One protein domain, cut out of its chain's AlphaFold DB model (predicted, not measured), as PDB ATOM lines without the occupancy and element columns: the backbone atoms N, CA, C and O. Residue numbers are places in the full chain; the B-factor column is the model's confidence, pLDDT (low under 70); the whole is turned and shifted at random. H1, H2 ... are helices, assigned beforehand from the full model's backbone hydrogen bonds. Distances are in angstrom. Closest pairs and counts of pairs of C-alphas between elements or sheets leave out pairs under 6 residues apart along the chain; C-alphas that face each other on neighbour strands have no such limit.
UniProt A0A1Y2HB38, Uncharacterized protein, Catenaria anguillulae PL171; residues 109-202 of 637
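This is residues 109 to 202 of the 637 residues of an uncharacterized protein of Catenaria anguillulae PL171 (UniProt A0A1Y2HB38). Four helices run side by side along roughly one axis, alternating in direction, as an up-and-down bundle. H2 and H3 make a close helical hairpin, H1 and H4 stand off with few or no close contacts, and a tail, residues 197 to 202, sticks out beyond H4. The printed part has 94 residues with four named helices, H1, H2, H3 and H4 in chain order, and no named strand; its class is all helix. It is compact, with a radius of gyration of the C-alphas of 13.8 A and spans of 37 by 32 by 19 A.

H1 covers residues 111 to 125, 21.1 A long, from C-alpha 111 at (-20.363, -53.620, 26.551). H2 covers residues 133 to 150 and measures 25.8 A. H3, the longest, covers residues 156 to 174 and measures 26.6 A. H4 covers residues 182 to 193, 16.4 A, ending at C-alpha 193 at (-38.948, -49.527, 29.805).

H1 and H2 are close but not clearly touching, their closest C-alphas, those of Leu 125 and Cys 135, 7.5 A apart; they run opposite ways at a shallow tilt of 6 degrees. H2 and H3 form a helical hairpin: they touch, with the C-alphas of Ala 136 and Ala 169 closest at 4.8 A, and run opposite ways at a shallow tilt of 23 degrees. H1 and H3 are near each other, with 6 pairs of C-alphas within 10 A. H3 and H4 are near each other, with 5 such pairs. H1 and H4 are only just apart, their closest C-alphas 8.3 A from each other; H2 and H4 are apart. In H1, H2, H3 and H4 every O i to N i+4 pair is within hydrogen-bond range.

The two C-alphas farthest apart, those of Ser 177 and Cys 201, are 41.9 A from each other. The printed part has no cut. The link from H2 to H3 is tight, the other two are short. Mean pLDDT of the printed part is 71.5; residues 185 to 202 are among those under 70.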
ATOM      1  N   GLN A 109     -13.917 -52.945  29.529       54.47
ATOM      2  CA  GLN A 109     -15.184 -53.317  30.175       54.47
ATOM      3  C   GLN A 109     -16.173 -53.946  29.175       54.47
ATOM      4  O   GLN A 109     -16.329 -53.478  28.052       54.47
ATOM      5  N   GLN A 110     -16.904 -54.971  29.626       56.03
ATOM      6  CA  GLN A 110     -17.971 -55.641  28.868       56.03
ATOM      7  C   GLN A 110     -19.059 -54.646  28.393       56.03
ATOM      8  O   GLN A 110     -19.605 -53.922  29.234       56.03
ATOM      9  N   PRO A 111     -19.457 -54.635  27.102       57.59
ATOM     10  CA  PRO A 111     -20.363 -53.620  26.551       57.59
ATOM     11  C   PRO A 111     -21.763 -53.632  27.187       57.59
ATOM     12  O   PRO A 111     -22.358 -52.575  27.384       57.59
ATOM     13  N   ALA A 112     -22.267 -54.788  27.632       48.72
ATOM     14  CA  ALA A 112     -23.534 -54.865  28.368       48.72
ATOM     15  C   ALA A 112     -23.517 -54.053  29.685       48.72
ATOM     16  O   ALA A 112     -24.517 -53.440  30.062       48.72
ATOM     17  N   LEU A 113     -22.365 -53.987  30.368       57.19
ATOM     18  CA  LEU A 113     -22.177 -53.155  31.564       57.19
ATOM     19  C   LEU A 113     -22.025 -51.666  31.232       57.19
ATOM     20  O   LEU A 113     -22.306 -50.832  32.092       57.19
ATOM     21  N   VAL A 114     -21.600 -51.325  30.012       67.75
ATOM     22  CA  VAL A 114     -21.582 -49.946  29.502       67.75
ATOM     23  C   VAL A 114     -23.023 -49.474  29.306       67.75
ATOM     24  O   VAL A 114     -23.427 -48.515  29.962       67.75
ATOM     25  N   VAL A 115     -23.826 -50.203  28.518       71.50
ATOM     26  CA  VAL A 115     -25.234 -49.863  28.225       71.50
ATOM     27  C   VAL A 115     -26.045 -49.677  29.510       71.50
ATOM     28  O   VAL A 115     -26.578 -48.593  29.736       71.50
ATOM     29  N   LEU A 116     -26.051 -50.659  30.423       60.00
ATOM     30  CA  LEU A 116     -26.800 -50.568  31.688       60.00
ATOM     31  C   LEU A 116     -26.404 -49.350  32.546       60.00
ATOM     32  O   LEU A 116     -27.253 -48.751  33.211       60.00
ATOM     33  N   ARG A 117     -25.124 -48.952  32.534       67.12
ATOM     34  CA  ARG A 117     -24.640 -47.773  33.273       67.12
ATOM     35  C   ARG A 117     -25.057 -46.463  32.607       67.12
ATOM     36  O   ARG A 117     -25.377 -45.522  33.332       67.12
ATOM     37  N   VAL A 118     -25.097 -46.394  31.274       78.62
ATOM     38  CA  VAL A 118     -25.579 -45.191  30.578       78.62
ATOM     39  C   VAL A 118     -27.101 -45.077  30.657       78.62
ATOM     40  O   VAL A 118     -27.589 -43.995  30.961       78.62
ATOM     41  N   CYS A 119     -27.859 -46.171  30.532       72.12
ATOM     42  CA  CYS A 119     -29.304 -46.177  30.791       72.12
ATOM     43  C   CYS A 119     -29.631 -45.647  32.200       72.12
ATOM     44  O   CYS A 119     -30.539 -44.833  32.357       72.12
ATOM     45  N   ALA A 120     -28.854 -46.030  33.221       62.09
ATOM     46  CA  ALA A 120     -29.005 -45.499  34.578       62.09
ATOM     47  C   ALA A 120     -28.655 -43.999  34.700       62.09
ATOM     48  O   ALA A 120     -29.323 -43.284  35.447       62.09
ATOM     49  N   LEU A 121     -27.643 -43.512  33.967       76.25
ATOM     50  CA  LEU A 121     -27.275 -42.090  33.923       76.25
ATOM     51  C   LEU A 121     -28.354 -41.255  33.216       76.25
ATOM     52  O   LEU A 121     -28.837 -40.271  33.772       76.25
ATOM     53  N   VAL A 122     -28.789 -41.685  32.030       79.88
ATOM     54  CA  VAL A 122     -29.859 -41.055  31.246       79.88
ATOM     55  C   VAL A 122     -31.157 -41.014  32.059       79.88
ATOM     56  O   VAL A 122     -31.765 -39.958  32.181       79.88
ATOM     57  N   ARG A 123     -31.529 -42.101  32.749       72.31
ATOM     58  CA  ARG A 123     -32.703 -42.150  33.646       72.31
ATOM     59  C   ARG A 123     -32.578 -41.274  34.905       72.31
ATOM     60  O   ARG A 123     -33.585 -41.015  35.565       72.31
ATOM     61  N   ALA A 124     -31.372 -40.823  35.260       64.12
ATOM     62  CA  ALA A 124     -31.159 -39.823  36.306       64.12
ATOM     63  C   ALA A 124     -31.268 -38.386  35.762       64.12
ATOM     64  O   ALA A 124     -31.844 -37.540  36.440       64.12
ATOM     65  N   LEU A 125     -30.770 -38.136  34.543       70.00
ATOM     66  CA  LEU A 125     -30.858 -36.846  33.842       70.00
ATOM     67  C   LEU A 125     -32.286 -36.532  33.357       70.00
ATOM     68  O   LEU A 125     -32.725 -35.395  33.456       70.00
ATOM     69  N   LEU A 126     -33.047 -37.542  32.921       75.50
ATOM     70  CA  LEU A 126     -34.446 -37.419  32.476       75.50
ATOM     71  C   LEU A 126     -35.452 -37.103  33.604       75.50
ATOM     72  O   LEU A 126     -36.657 -37.101  33.367       75.50
ATOM     73  N   ARG A 127     -35.008 -36.866  34.846       69.44
ATOM     74  CA  ARG A 127     -35.910 -36.485  35.944       69.44
ATOM     75  C   ARG A 127     -36.181 -34.980  35.914       69.44
ATOM     76  O   ARG A 127     -35.230 -34.213  36.064       69.44
ATOM     77  N   PRO A 128     -37.444 -34.524  35.841       64.44
ATOM     78  CA  PRO A 128     -37.762 -33.119  36.061       64.44
ATOM     79  C   PRO A 128     -37.232 -32.636  37.428       64.44
ATOM     80  O   PRO A 128     -37.310 -33.389  38.404       64.44
ATOM     81  N   PRO A 129     -36.690 -31.408  37.536       51.38
ATOM     82  CA  PRO A 129     -36.600 -30.362  36.512       51.38
ATOM     83  C   PRO A 129     -35.217 -30.298  35.817       51.38
ATOM     84  O   PRO A 129     -34.752 -29.211  35.493       51.38
ATOM     85  N   LEU A 130     -34.504 -31.420  35.653       54.91
ATOM     86  CA  LEU A 130     -33.092 -31.426  35.226       54.91
ATOM     87  C   LEU A 130     -32.860 -31.297  33.708       54.91
ATOM     88  O   LEU A 130     -31.710 -31.229  33.289       54.91
ATOM     89  N   LEU A 131     -33.913 -31.276  32.887       75.00
ATOM     90  CA  LEU A 131     -33.796 -31.208  31.429       75.00
ATOM     91  C   LEU A 131     -33.705 -29.759  30.940       75.00
ATOM     92  O   LEU A 131     -34.719 -29.082  30.783       75.00
ATOM     93  N   ASP A 132     -32.478 -29.311  30.676       79.81
ATOM     94  CA  ASP A 132     -32.170 -28.046  30.010       79.81
ATOM     95  C   ASP A 132     -31.447 -28.257  28.661       79.81
ATOM     96  O   ASP A 132     -31.108 -29.375  28.258       79.81
ATOM     97  N   ALA A 133     -31.182 -27.159  27.947       69.19
ATOM     98  CA  ALA A 133     -30.474 -27.196  26.666       69.19
ATOM     99  C   ALA A 133     -29.016 -27.700  26.781       69.19
ATOM    100  O   ALA A 133     -28.468 -28.215  25.804       69.19
ATOM    101  N   ALA A 134     -28.388 -27.601  27.960       70.31
ATOM    102  CA  ALA A 134     -27.056 -28.158  28.198       70.31
ATOM    103  C   ALA A 134     -27.104 -29.692  28.317       70.31
ATOM    104  O   ALA A 134     -26.226 -30.379  27.794       70.31
ATOM    105  N   CYS A 135     -28.162 -30.245  28.914       78.69
ATOM    106  CA  CYS A 135     -28.421 -31.683  28.917       78.69
ATOM    107  C   CYS A 135     -28.720 -32.213  27.507       78.69
ATOM    108  O   CYS A 135     -28.234 -33.285  27.155       78.69
ATOM    109  N   ALA A 136     -29.433 -31.452  26.666       79.00
ATOM    110  CA  ALA A 136     -29.632 -31.807  25.258       79.00
ATOM    111  C   ALA A 136     -28.301 -31.881  24.479       79.00
ATOM    112  O   ALA A 136     -28.076 -32.832  23.731       79.00
ATOM    113  N   ALA A 137     -27.384 -30.929  24.701       78.31
ATOM    114  CA  ALA A 137     -26.034 -30.986  24.135       78.31
ATOM    115  C   ALA A 137     -25.245 -32.208  24.644       78.31
ATOM    116  O   ALA A 137     -24.728 -32.979  23.840       78.31
ATOM    117  N   GLY A 138     -25.237 -32.452  25.960       82.81
ATOM    118  CA  GLY A 138     -24.547 -33.602  26.554       82.81
ATOM    119  C   GLY A 138     -25.083 -34.966  26.094       82.81
ATOM    120  O   GLY A 138     -24.307 -35.910  25.965       82.81
ATOM    121  N   LEU A 139     -26.385 -35.078  25.804       82.69
ATOM    122  CA  LEU A 139     -26.985 -36.282  25.213       82.69
ATOM    123  C   LEU A 139     -26.562 -36.476  23.748       82.69
ATOM    124  O   LEU A 139     -26.249 -37.602  23.361       82.69
ATOM    125  N   ALA A 140     -26.499 -35.399  22.955       82.19
ATOM    126  CA  ALA A 140     -26.020 -35.453  21.573       82.19
ATOM    127  C   ALA A 140     -24.531 -35.839  21.492       82.19
ATOM    128  O   ALA A 140     -24.173 -36.733  20.724       82.19
ATOM    129  N   ASP A 141     -23.678 -35.231  22.323       81.69
ATOM    130  CA  ASP A 141     -22.250 -35.563  22.413       81.69
ATOM    131  C   ASP A 141     -22.050 -37.028  22.826       81.69
ATOM    132  O   ASP A 141     -21.285 -37.761  22.200       81.69
ATOM    133  N   LEU A 142     -22.782 -37.489  23.847       83.50
ATOM    134  CA  LEU A 142     -22.713 -38.867  24.334       83.50
ATOM    135  C   LEU A 142     -23.148 -39.880  23.268       83.50
ATOM    136  O   LEU A 142     -22.471 -40.891  23.080       83.50
ATOM    137  N   ALA A 143     -24.244 -39.616  22.553       83.75
ATOM    138  CA  ALA A 143     -24.720 -40.485  21.480       83.75
ATOM    139  C   ALA A 143     -23.766 -40.489  20.271       83.75
ATOM    140  O   ALA A 143     -23.535 -41.547  19.684       83.75
ATOM    141  N   THR A 144     -23.147 -39.347  19.958       81.00
ATOM    142  CA  THR A 144     -22.119 -39.217  18.910       81.00
ATOM    143  C   THR A 144     -20.855 -40.002  19.268       81.00
ATOM    144  O   THR A 144     -20.368 -40.781  18.453       81.00
ATOM    145  N   VAL A 145     -20.357 -39.874  20.504       80.69
ATOM    146  CA  VAL A 145     -19.202 -40.644  21.003       80.69
ATOM    147  C   VAL A 145     -19.504 -42.143  21.035       80.69
ATOM    148  O   VAL A 145     -18.638 -42.940  20.677       80.69
ATOM    149  N   CYS A 146     -20.727 -42.547  21.397       82.38
ATOM    150  CA  CYS A 146     -21.138 -43.946  21.292       82.38
ATOM    151  C   CYS A 146     -21.118 -44.415  19.830       82.38
ATOM    152  O   CYS A 146     -20.476 -45.414  19.535       82.38
ATOM    153  N   ALA A 147     -21.758 -43.691  18.906       78.81
ATOM    154  CA  ALA A 147     -21.793 -44.057  17.488       78.81
ATOM    155  C   ALA A 147     -20.388 -44.168  16.861       78.81
ATOM    156  O   ALA A 147     -20.119 -45.127  16.145       78.81
ATOM    157  N   GLN A 148     -19.478 -43.242  17.178       81.56
ATOM    158  CA  GLN A 148     -18.092 -43.258  16.692       81.56
ATOM    159  C   GLN A 148     -17.237 -44.367  17.329       81.56
ATOM    160  O   GLN A 148     -16.369 -44.925  16.665       81.56
ATOM    161  N   GLY A 149     -17.459 -44.687  18.607       81.88
ATOM    162  CA  GLY A 149     -16.680 -45.692  19.340       81.88
ATOM    163  C   GLY A 149     -17.144 -47.141  19.160       81.88
ATOM    164  O   GLY A 149     -16.476 -48.045  19.656       81.88
ATOM    165  N   LEU A 150     -18.286 -47.371  18.506       83.44
ATOM    166  CA  LEU A 150     -18.923 -48.690  18.399       83.44
ATOM    167  C   LEU A 150     -18.466 -49.524  17.191       83.44
ATOM    168  O   LEU A 150     -18.499 -50.749  17.274       83.44
ATOM    169  N   GLY A 151     -18.035 -48.880  16.102       84.94
ATOM    170  CA  GLY A 151     -17.634 -49.558  14.863       84.94
ATOM    171  C   GLY A 151     -18.759 -50.355  14.184       84.94
ATOM    172  O   GLY A 151     -19.923 -50.330  14.596       84.94
ATOM    173  N   ASP A 152     -18.402 -51.082  13.125       81.06
ATOM    174  CA  ASP A 152     -19.368 -51.836  12.319       81.06
ATOM    175  C   ASP A 152     -19.913 -53.078  13.050       81.06
ATOM    176  O   ASP A 152     -21.081 -53.432  12.878       81.06
ATOM    177  N   GLU A 153     -19.121 -53.695  13.936       75.12
ATOM    178  CA  GLU A 153     -19.476 -54.920  14.683       75.12
ATOM    179  C   GLU A 153     -20.553 -54.727  15.775       75.12
ATOM    180  O   GLU A 153     -21.003 -55.698  16.387       75.12
ATOM    181  N   ALA A 154     -20.984 -53.494  16.056       82.00
ATOM    182  CA  ALA A 154     -21.959 -53.227  17.111       82.00
ATOM    183  C   ALA A 154     -23.372 -53.767  16.806       82.00
ATOM    184  O   ALA A 154     -23.941 -53.472  15.757       82.00
ATOM    185  N   ASP A 155     -23.973 -54.466  17.781       88.44
ATOM    186  CA  ASP A 155     -25.366 -54.954  17.745       88.44
ATOM    187  C   ASP A 155     -26.330 -53.835  17.303       88.44
ATOM    188  O   ASP A 155     -26.319 -52.725  17.852       88.44
ATOM    189  N   ASP A 156     -27.194 -54.142  16.329       84.94
ATOM    190  CA  ASP A 156     -28.185 -53.221  15.761       84.94
ATOM    191  C   ASP A 156     -29.043 -52.532  16.829       84.94
ATOM    192  O   ASP A 156     -29.446 -51.383  16.639       84.94
ATOM    193  N   LYS A 157     -29.281 -53.187  17.975       80.62
ATOM    194  CA  LYS A 157     -29.986 -52.607  19.131       80.62
ATOM    195  C   LYS A 157     -29.240 -51.418  19.727       80.62
ATOM    196  O   LYS A 157     -29.870 -50.425  20.079       80.62
ATOM    197  N   VAL A 158     -27.909 -51.480  19.815       83.00
ATOM    198  CA  VAL A 158     -27.094 -50.361  20.313       83.00
ATOM    199  C   VAL A 158     -27.086 -49.239  19.274       83.00
ATOM    200  O   VAL A 158     -27.317 -48.085  19.630       83.00
ATOM    201  N   ARG A 159     -26.955 -49.562  17.976       85.19
ATOM    202  CA  ARG A 159     -27.078 -48.559  16.898       85.19
ATOM    203  C   ARG A 159     -28.488 -47.943  16.822       85.19
ATOM    204  O   ARG A 159     -28.633 -46.786  16.433       85.19
ATOM    205  N   ALA A 160     -29.546 -48.672  17.181       84.19
ATOM    206  CA  ALA A 160     -30.913 -48.153  17.299       84.19
ATOM    207  C   ALA A 160     -31.080 -47.239  18.525       84.19
ATOM    208  O   ALA A 160     -31.629 -46.147  18.405       84.19
ATOM    209  N   TRP A 161     -30.543 -47.636  19.678       90.38
ATOM    210  CA  TRP A 161     -30.592 -46.847  20.908       90.38
ATOM    211  C   TRP A 161     -29.781 -45.539  20.814       90.38
ATOM    212  O   TRP A 161     -30.254 -44.494  21.260       90.38
ATOM    213  N   CYS A 162     -28.624 -45.537  20.139       88.19
ATOM    214  CA  CYS A 162     -27.890 -44.301  19.838       88.19
ATOM    215  C   CYS A 162     -28.691 -43.354  18.922       88.19
ATOM    216  O   CYS A 162     -28.715 -42.149  19.166       88.19
ATOM    217  N   ARG A 163     -29.403 -43.882  17.911       90.19
ATOM    218  CA  ARG A 163     -30.312 -43.085  17.061       90.19
ATOM    219  C   ARG A 163     -31.496 -42.513  17.850       90.19
ATOM    220  O   ARG A 163     -31.861 -41.362  17.635       90.19
ATOM    221  N   TRP A 164     -32.051 -43.274  18.795       93.38
ATOM    222  CA  TRP A 164     -33.091 -42.789  19.710       93.38
ATOM    223  C   TRP A 164     -32.589 -41.632  20.590       93.38
ATOM    224  O   TRP A 164     -33.265 -40.611  20.689       93.38
ATOM    225  N   LEU A 165     -31.375 -41.734  21.153       88.69
ATOM    226  CA  LEU A 165     -30.767 -40.640  21.924       88.69
ATOM    227  C   LEU A 165     -30.523 -39.374  21.088       88.69
ATOM    228  O   LEU A 165     -30.768 -38.278  21.590       88.69
ATOM    229  N   LEU A 166     -30.075 -39.508  19.834       91.06
ATOM    230  CA  LEU A 166     -29.917 -38.366  18.925       91.06
ATOM    231  C   LEU A 166     -31.269 -37.698  18.640       91.06
ATOM    232  O   LEU A 166     -31.402 -36.499  18.870       91.06
ATOM    233  N   SER A 167     -32.295 -38.472  18.273       91.12
ATOM    234  CA  SER A 167     -33.647 -37.941  18.040       91.12
ATOM    235  C   SER A 167     -34.242 -37.274  19.289       91.12
ATOM    236  O   SER A 167     -34.914 -36.248  19.191       91.12
ATOM    237  N   LEU A 168     -33.970 -37.805  20.485       87.88
ATOM    238  CA  LEU A 168     -34.384 -37.187  21.746       87.88
ATOM    239  C   LEU A 168     -33.651 -35.858  22.001       87.88
ATOM    240  O   LEU A 168     -34.287 -34.877  22.384       87.88
ATOM    241  N   ALA A 169     -32.341 -35.796  21.749       88.06
ATOM    242  CA  ALA A 169     -31.560 -34.564  21.861       88.06
ATOM    243  C   ALA A 169     -31.984 -33.500  20.829       88.06
ATOM    244  O   ALA A 169     -32.012 -32.311  21.146       88.06
ATOM    245  N   GLU A 170     -32.368 -33.913  19.621       90.69
ATOM    246  CA  GLU A 170     -32.925 -33.043  18.579       90.69
ATOM    247  C   GLU A 170     -34.302 -32.496  18.964       90.69
ATOM    248  O   GLU A 170     -34.503 -31.286  18.887       90.69
ATOM    249  N   LYS A 171     -35.218 -33.335  19.473       86.62
ATOM    250  CA  LYS A 171     -36.520 -32.893  20.011       86.62
ATOM    251  C   LYS A 171     -36.350 -31.881  21.152       86.62
ATOM    252  O   LYS A 171     -37.001 -30.838  21.154       86.62
ATOM    253  N   LEU A 172     -35.434 -32.147  22.088       87.38
ATOM    254  CA  LEU A 172     -35.099 -31.225  23.181       87.38
ATOM    255  C   LEU A 172     -34.486 -29.906  22.677       87.38
ATOM    256  O   LEU A 172     -34.736 -28.856  23.263       87.38
ATOM    257  N   ARG A 173     -33.707 -29.932  21.588       87.50
ATOM    258  CA  ARG A 173     -33.146 -28.727  20.957       87.50
ATOM    259  C   ARG A 173     -34.211 -27.924  20.199       87.50
ATOM    260  O   ARG A 173     -34.220 -26.701  20.302       87.50
ATOM    261  N   ALA A 174     -35.106 -28.595  19.473       86.38
ATOM    262  CA  ALA A 174     -36.153 -27.976  18.658       86.38
ATOM    263  C   ALA A 174     -37.226 -27.262  19.499       86.38
ATOM    264  O   ALA A 174     -37.667 -26.175  19.136       86.38
ATOM    265  N   ASN A 175     -37.591 -27.822  20.657       86.88
ATOM    266  CA  ASN A 175     -38.565 -27.215  21.575       86.88
ATOM    267  C   ASN A 175     -38.016 -25.979  22.326       86.88
ATOM    268  O   ASN A 175     -38.764 -25.290  23.032       86.88
ATOM    269  N   GLY A 176     -36.718 -25.679  22.196       71.94
ATOM    270  CA  GLY A 176     -36.058 -24.568  22.876       71.94
ATOM    271  C   GLY A 176     -36.165 -24.660  24.402       71.94
ATOM    272  O   GLY A 176     -36.211 -25.740  24.981       71.94
ATOM    273  N   SER A 177     -36.238 -23.510  25.078       54.97
ATOM    274  CA  SER A 177     -36.411 -23.451  26.540       54.97
ATOM    275  C   SER A 177     -37.859 -23.695  27.012       54.97
ATOM    276  O   SER A 177     -38.169 -23.420  28.174       54.97
ATOM    277  N   SER A 178     -38.764 -24.160  26.141       50.09
ATOM    278  CA  SER A 178     -40.111 -24.554  26.565       50.09
ATOM    279  C   SER A 178     -40.070 -25.934  27.226       50.09
ATOM    280  O   SER A 178     -39.347 -26.830  26.791       50.09
ATOM    281  N   ALA A 179     -40.795 -26.096  28.334       54.22
ATOM    282  CA  ALA A 179     -40.719 -27.321  29.119       54.22
ATOM    283  C   ALA A 179     -41.321 -28.508  28.348       54.22
ATOM    284  O   ALA A 179     -42.494 -28.476  27.975       54.22
ATOM    285  N   MET A 180     -40.517 -29.561  28.172       65.88
ATOM    286  CA  MET A 180     -40.967 -30.889  27.740       65.88
ATOM    287  C   MET A 180     -42.190 -31.303  28.567       65.88
ATOM    288  O   MET A 180     -42.142 -31.240  29.798       65.88
ATOM    289  N   THR A 181     -43.295 -31.671  27.917       78.12
ATOM    290  CA  THR A 181     -44.552 -31.897  28.639       78.12
ATOM    291  C   THR A 181     -44.500 -33.206  29.426       78.12
ATOM    292  O   THR A 181     -43.767 -34.132  29.069       78.12
ATOM    293  N   ASP A 182     -45.332 -33.331  30.467       61.66
ATOM    294  CA  ASP A 182     -45.465 -34.593  31.210       61.66
ATOM    295  C   ASP A 182     -45.819 -35.768  30.279       61.66
ATOM    296  O   ASP A 182     -45.371 -36.889  30.514       61.66
ATOM    297  N   LYS A 183     -46.559 -35.518  29.184       71.19
ATOM    298  CA  LYS A 183     -46.837 -36.524  28.149       71.19
ATOM    299  C   LYS A 183     -45.548 -36.993  27.478       71.19
ATOM    300  O   LYS A 183     -45.307 -38.194  27.446       71.19
ATOM    301  N   ASP A 184     -44.722 -36.075  26.982       70.44
ATOM    302  CA  ASP A 184     -43.474 -36.414  26.282       70.44
ATOM    303  C   ASP A 184     -42.501 -37.156  27.216       70.44
ATOM    304  O   ASP A 184     -41.838 -38.115  26.816       70.44
ATOM    305  N   ALA A 185     -42.443 -36.738  28.487       63.28
ATOM    306  CA  ALA A 185     -41.621 -37.367  29.519       63.28
ATOM    307  C   ALA A 185     -42.113 -38.779  29.887       63.28
ATOM    308  O   ALA A 185     -41.294 -39.674  30.123       63.28
ATOM    309  N   ILE A 186     -43.432 -39.006  29.907       62.72
ATOM    310  CA  ILE A 186     -44.034 -40.337  30.066       62.72
ATOM    311  C   ILE A 186     -43.747 -41.204  28.835       62.72
ATOM    312  O   ILE A 186     -43.305 -42.336  29.004       62.72
ATOM    313  N   GLU A 187     -43.932 -40.674  27.625       66.62
ATOM    314  CA  GLU A 187     -43.769 -41.393  26.352       66.62
ATOM    315  C   GLU A 187     -42.326 -41.915  26.197       66.62
ATOM    316  O   GLU A 187     -42.109 -43.127  26.096       66.62
ATOM    317  N   ALA A 188     -41.330 -41.035  26.368       63.22
ATOM    318  CA  ALA A 188     -39.912 -41.406  26.385       63.22
ATOM    319  C   ALA A 188     -39.545 -42.361  27.545       63.22
ATOM    320  O   ALA A 188     -38.656 -43.205  27.408       63.22
ATOM    321  N   SER A 189     -40.238 -42.274  28.688       54.12
ATOM    322  CA  SER A 189     -40.055 -43.218  29.803       54.12
ATOM    323  C   SER A 189     -40.640 -44.602  29.510       54.12
ATOM    324  O   SER A 189     -40.070 -45.599  29.954       54.12
ATOM    325  N   THR A 190     -41.752 -44.695  28.772       54.12
ATOM    326  CA  THR A 190     -42.332 -45.979  28.349       54.12
ATOM    327  C   THR A 190     -41.491 -46.669  27.282       54.12
ATOM    328  O   THR A 190     -41.274 -47.874  27.396       54.12
ATOM    329  N   GLU A 191     -40.935 -45.927  26.316       53.25
ATOM    330  CA  GLU A 191     -40.000 -46.486  25.329       53.25
ATOM    331  C   GLU A 191     -38.751 -47.075  26.004       53.25
ATOM    332  O   GLU A 191     -38.355 -48.200  25.703       53.25
ATOM    333  N   LEU A 192     -38.179 -46.377  26.994       43.97
ATOM    334  CA  LEU A 192     -37.015 -46.863  27.742       43.97
ATOM    335  C   LEU A 192     -37.307 -48.153  28.541       43.97
ATOM    336  O   LEU A 192     -36.424 -48.995  28.694       43.97
ATOM    337  N   VAL A 193     -38.537 -48.333  29.036       45.97
ATOM    338  CA  VAL A 193     -38.948 -49.527  29.805       45.97
ATOM    339  C   VAL A 193     -39.117 -50.774  28.927       45.97
ATOM    340  O   VAL A 193     -38.961 -51.881  29.436       45.97
ATOM    341  N   LEU A 194     -39.351 -50.630  27.618       46.56
ATOM    342  CA  LEU A 194     -39.406 -51.764  26.680       46.56
ATOM    343  C   LEU A 194     -38.038 -52.448  26.462       46.56
ATOM    344  O   LEU A 194     -37.985 -53.531  25.882       46.56
ATOM    345  N   VAL A 195     -36.941 -51.836  26.928       49.06
ATOM    346  CA  VAL A 195     -35.561 -52.313  26.723       49.06
ATOM    347  C   VAL A 195     -35.000 -53.072  27.942       49.06
ATOM    348  O   VAL A 195     -34.058 -53.847  27.789       49.06
ATOM    349  N   ASP A 196     -35.572 -52.902  29.141       41.69
ATOM    350  CA  ASP A 196     -35.101 -53.558  30.375       41.69
ATOM    351  C   ASP A 196     -35.469 -55.073  30.382       41.69
ATOM    352  O   ASP A 196     -36.653 -55.418  30.469       41.69
ATOM    353  N   PRO A 197     -34.501 -56.018  30.338       45.69
ATOM    354  CA  PRO A 197     -34.792 -57.452  30.425       45.69
ATOM    355  C   PRO A 197     -35.257 -57.851  31.834       45.69
ATOM    356  O   PRO A 197     -34.832 -57.280  32.841       45.69
ATOM    357  N   CYS A 198     -36.099 -58.885  31.938       52.12
ATOM    358  CA  CYS A 198     -36.634 -59.316  33.228       52.12
ATOM    359  C   CYS A 198     -35.507 -59.790  34.174       52.12
ATOM    360  O   CYS A 198     -34.848 -60.785  33.865       52.12
ATOM    361  N   PRO A 199     -35.331 -59.207  35.380       42.69
ATOM    362  CA  PRO A 199     -34.219 -59.543  36.283       42.69
ATOM    363  C   PRO A 199     -34.296 -60.954  36.899       42.69
ATOM    364  O   PRO A 199     -33.432 -61.326  37.688       42.69
ATOM    365  N   VAL A 200     -35.331 -61.736  36.567       43.50
ATOM    366  CA  VAL A 200     -35.527 -63.125  37.019       43.50
ATOM    367  C   VAL A 200     -35.302 -64.144  35.895       43.50
ATOM    368  O   VAL A 200     -34.843 -65.247  36.177       43.50
ATOM    369  N   CYS A 201     -35.624 -63.807  34.639       64.31
ATOM    370  CA  CYS A 201     -35.536 -64.744  33.508       64.31
ATOM    371  C   CYS A 201     -34.694 -64.260  32.310       64.31
ATOM    372  O   CYS A 201     -34.509 -65.027  31.373       64.31
ATOM    373  N   GLY A 202     -34.150 -63.038  32.330       55.22
ATOM    374  CA  GLY A 202     -33.243 -62.499  31.301       55.22
ATOM    375  C   GLY A 202     -33.899 -62.122  29.965       55.22
ATOM    376  O   GLY A 202     -33.315 -61.369  29.196       55.22
TER     377      GLY A 202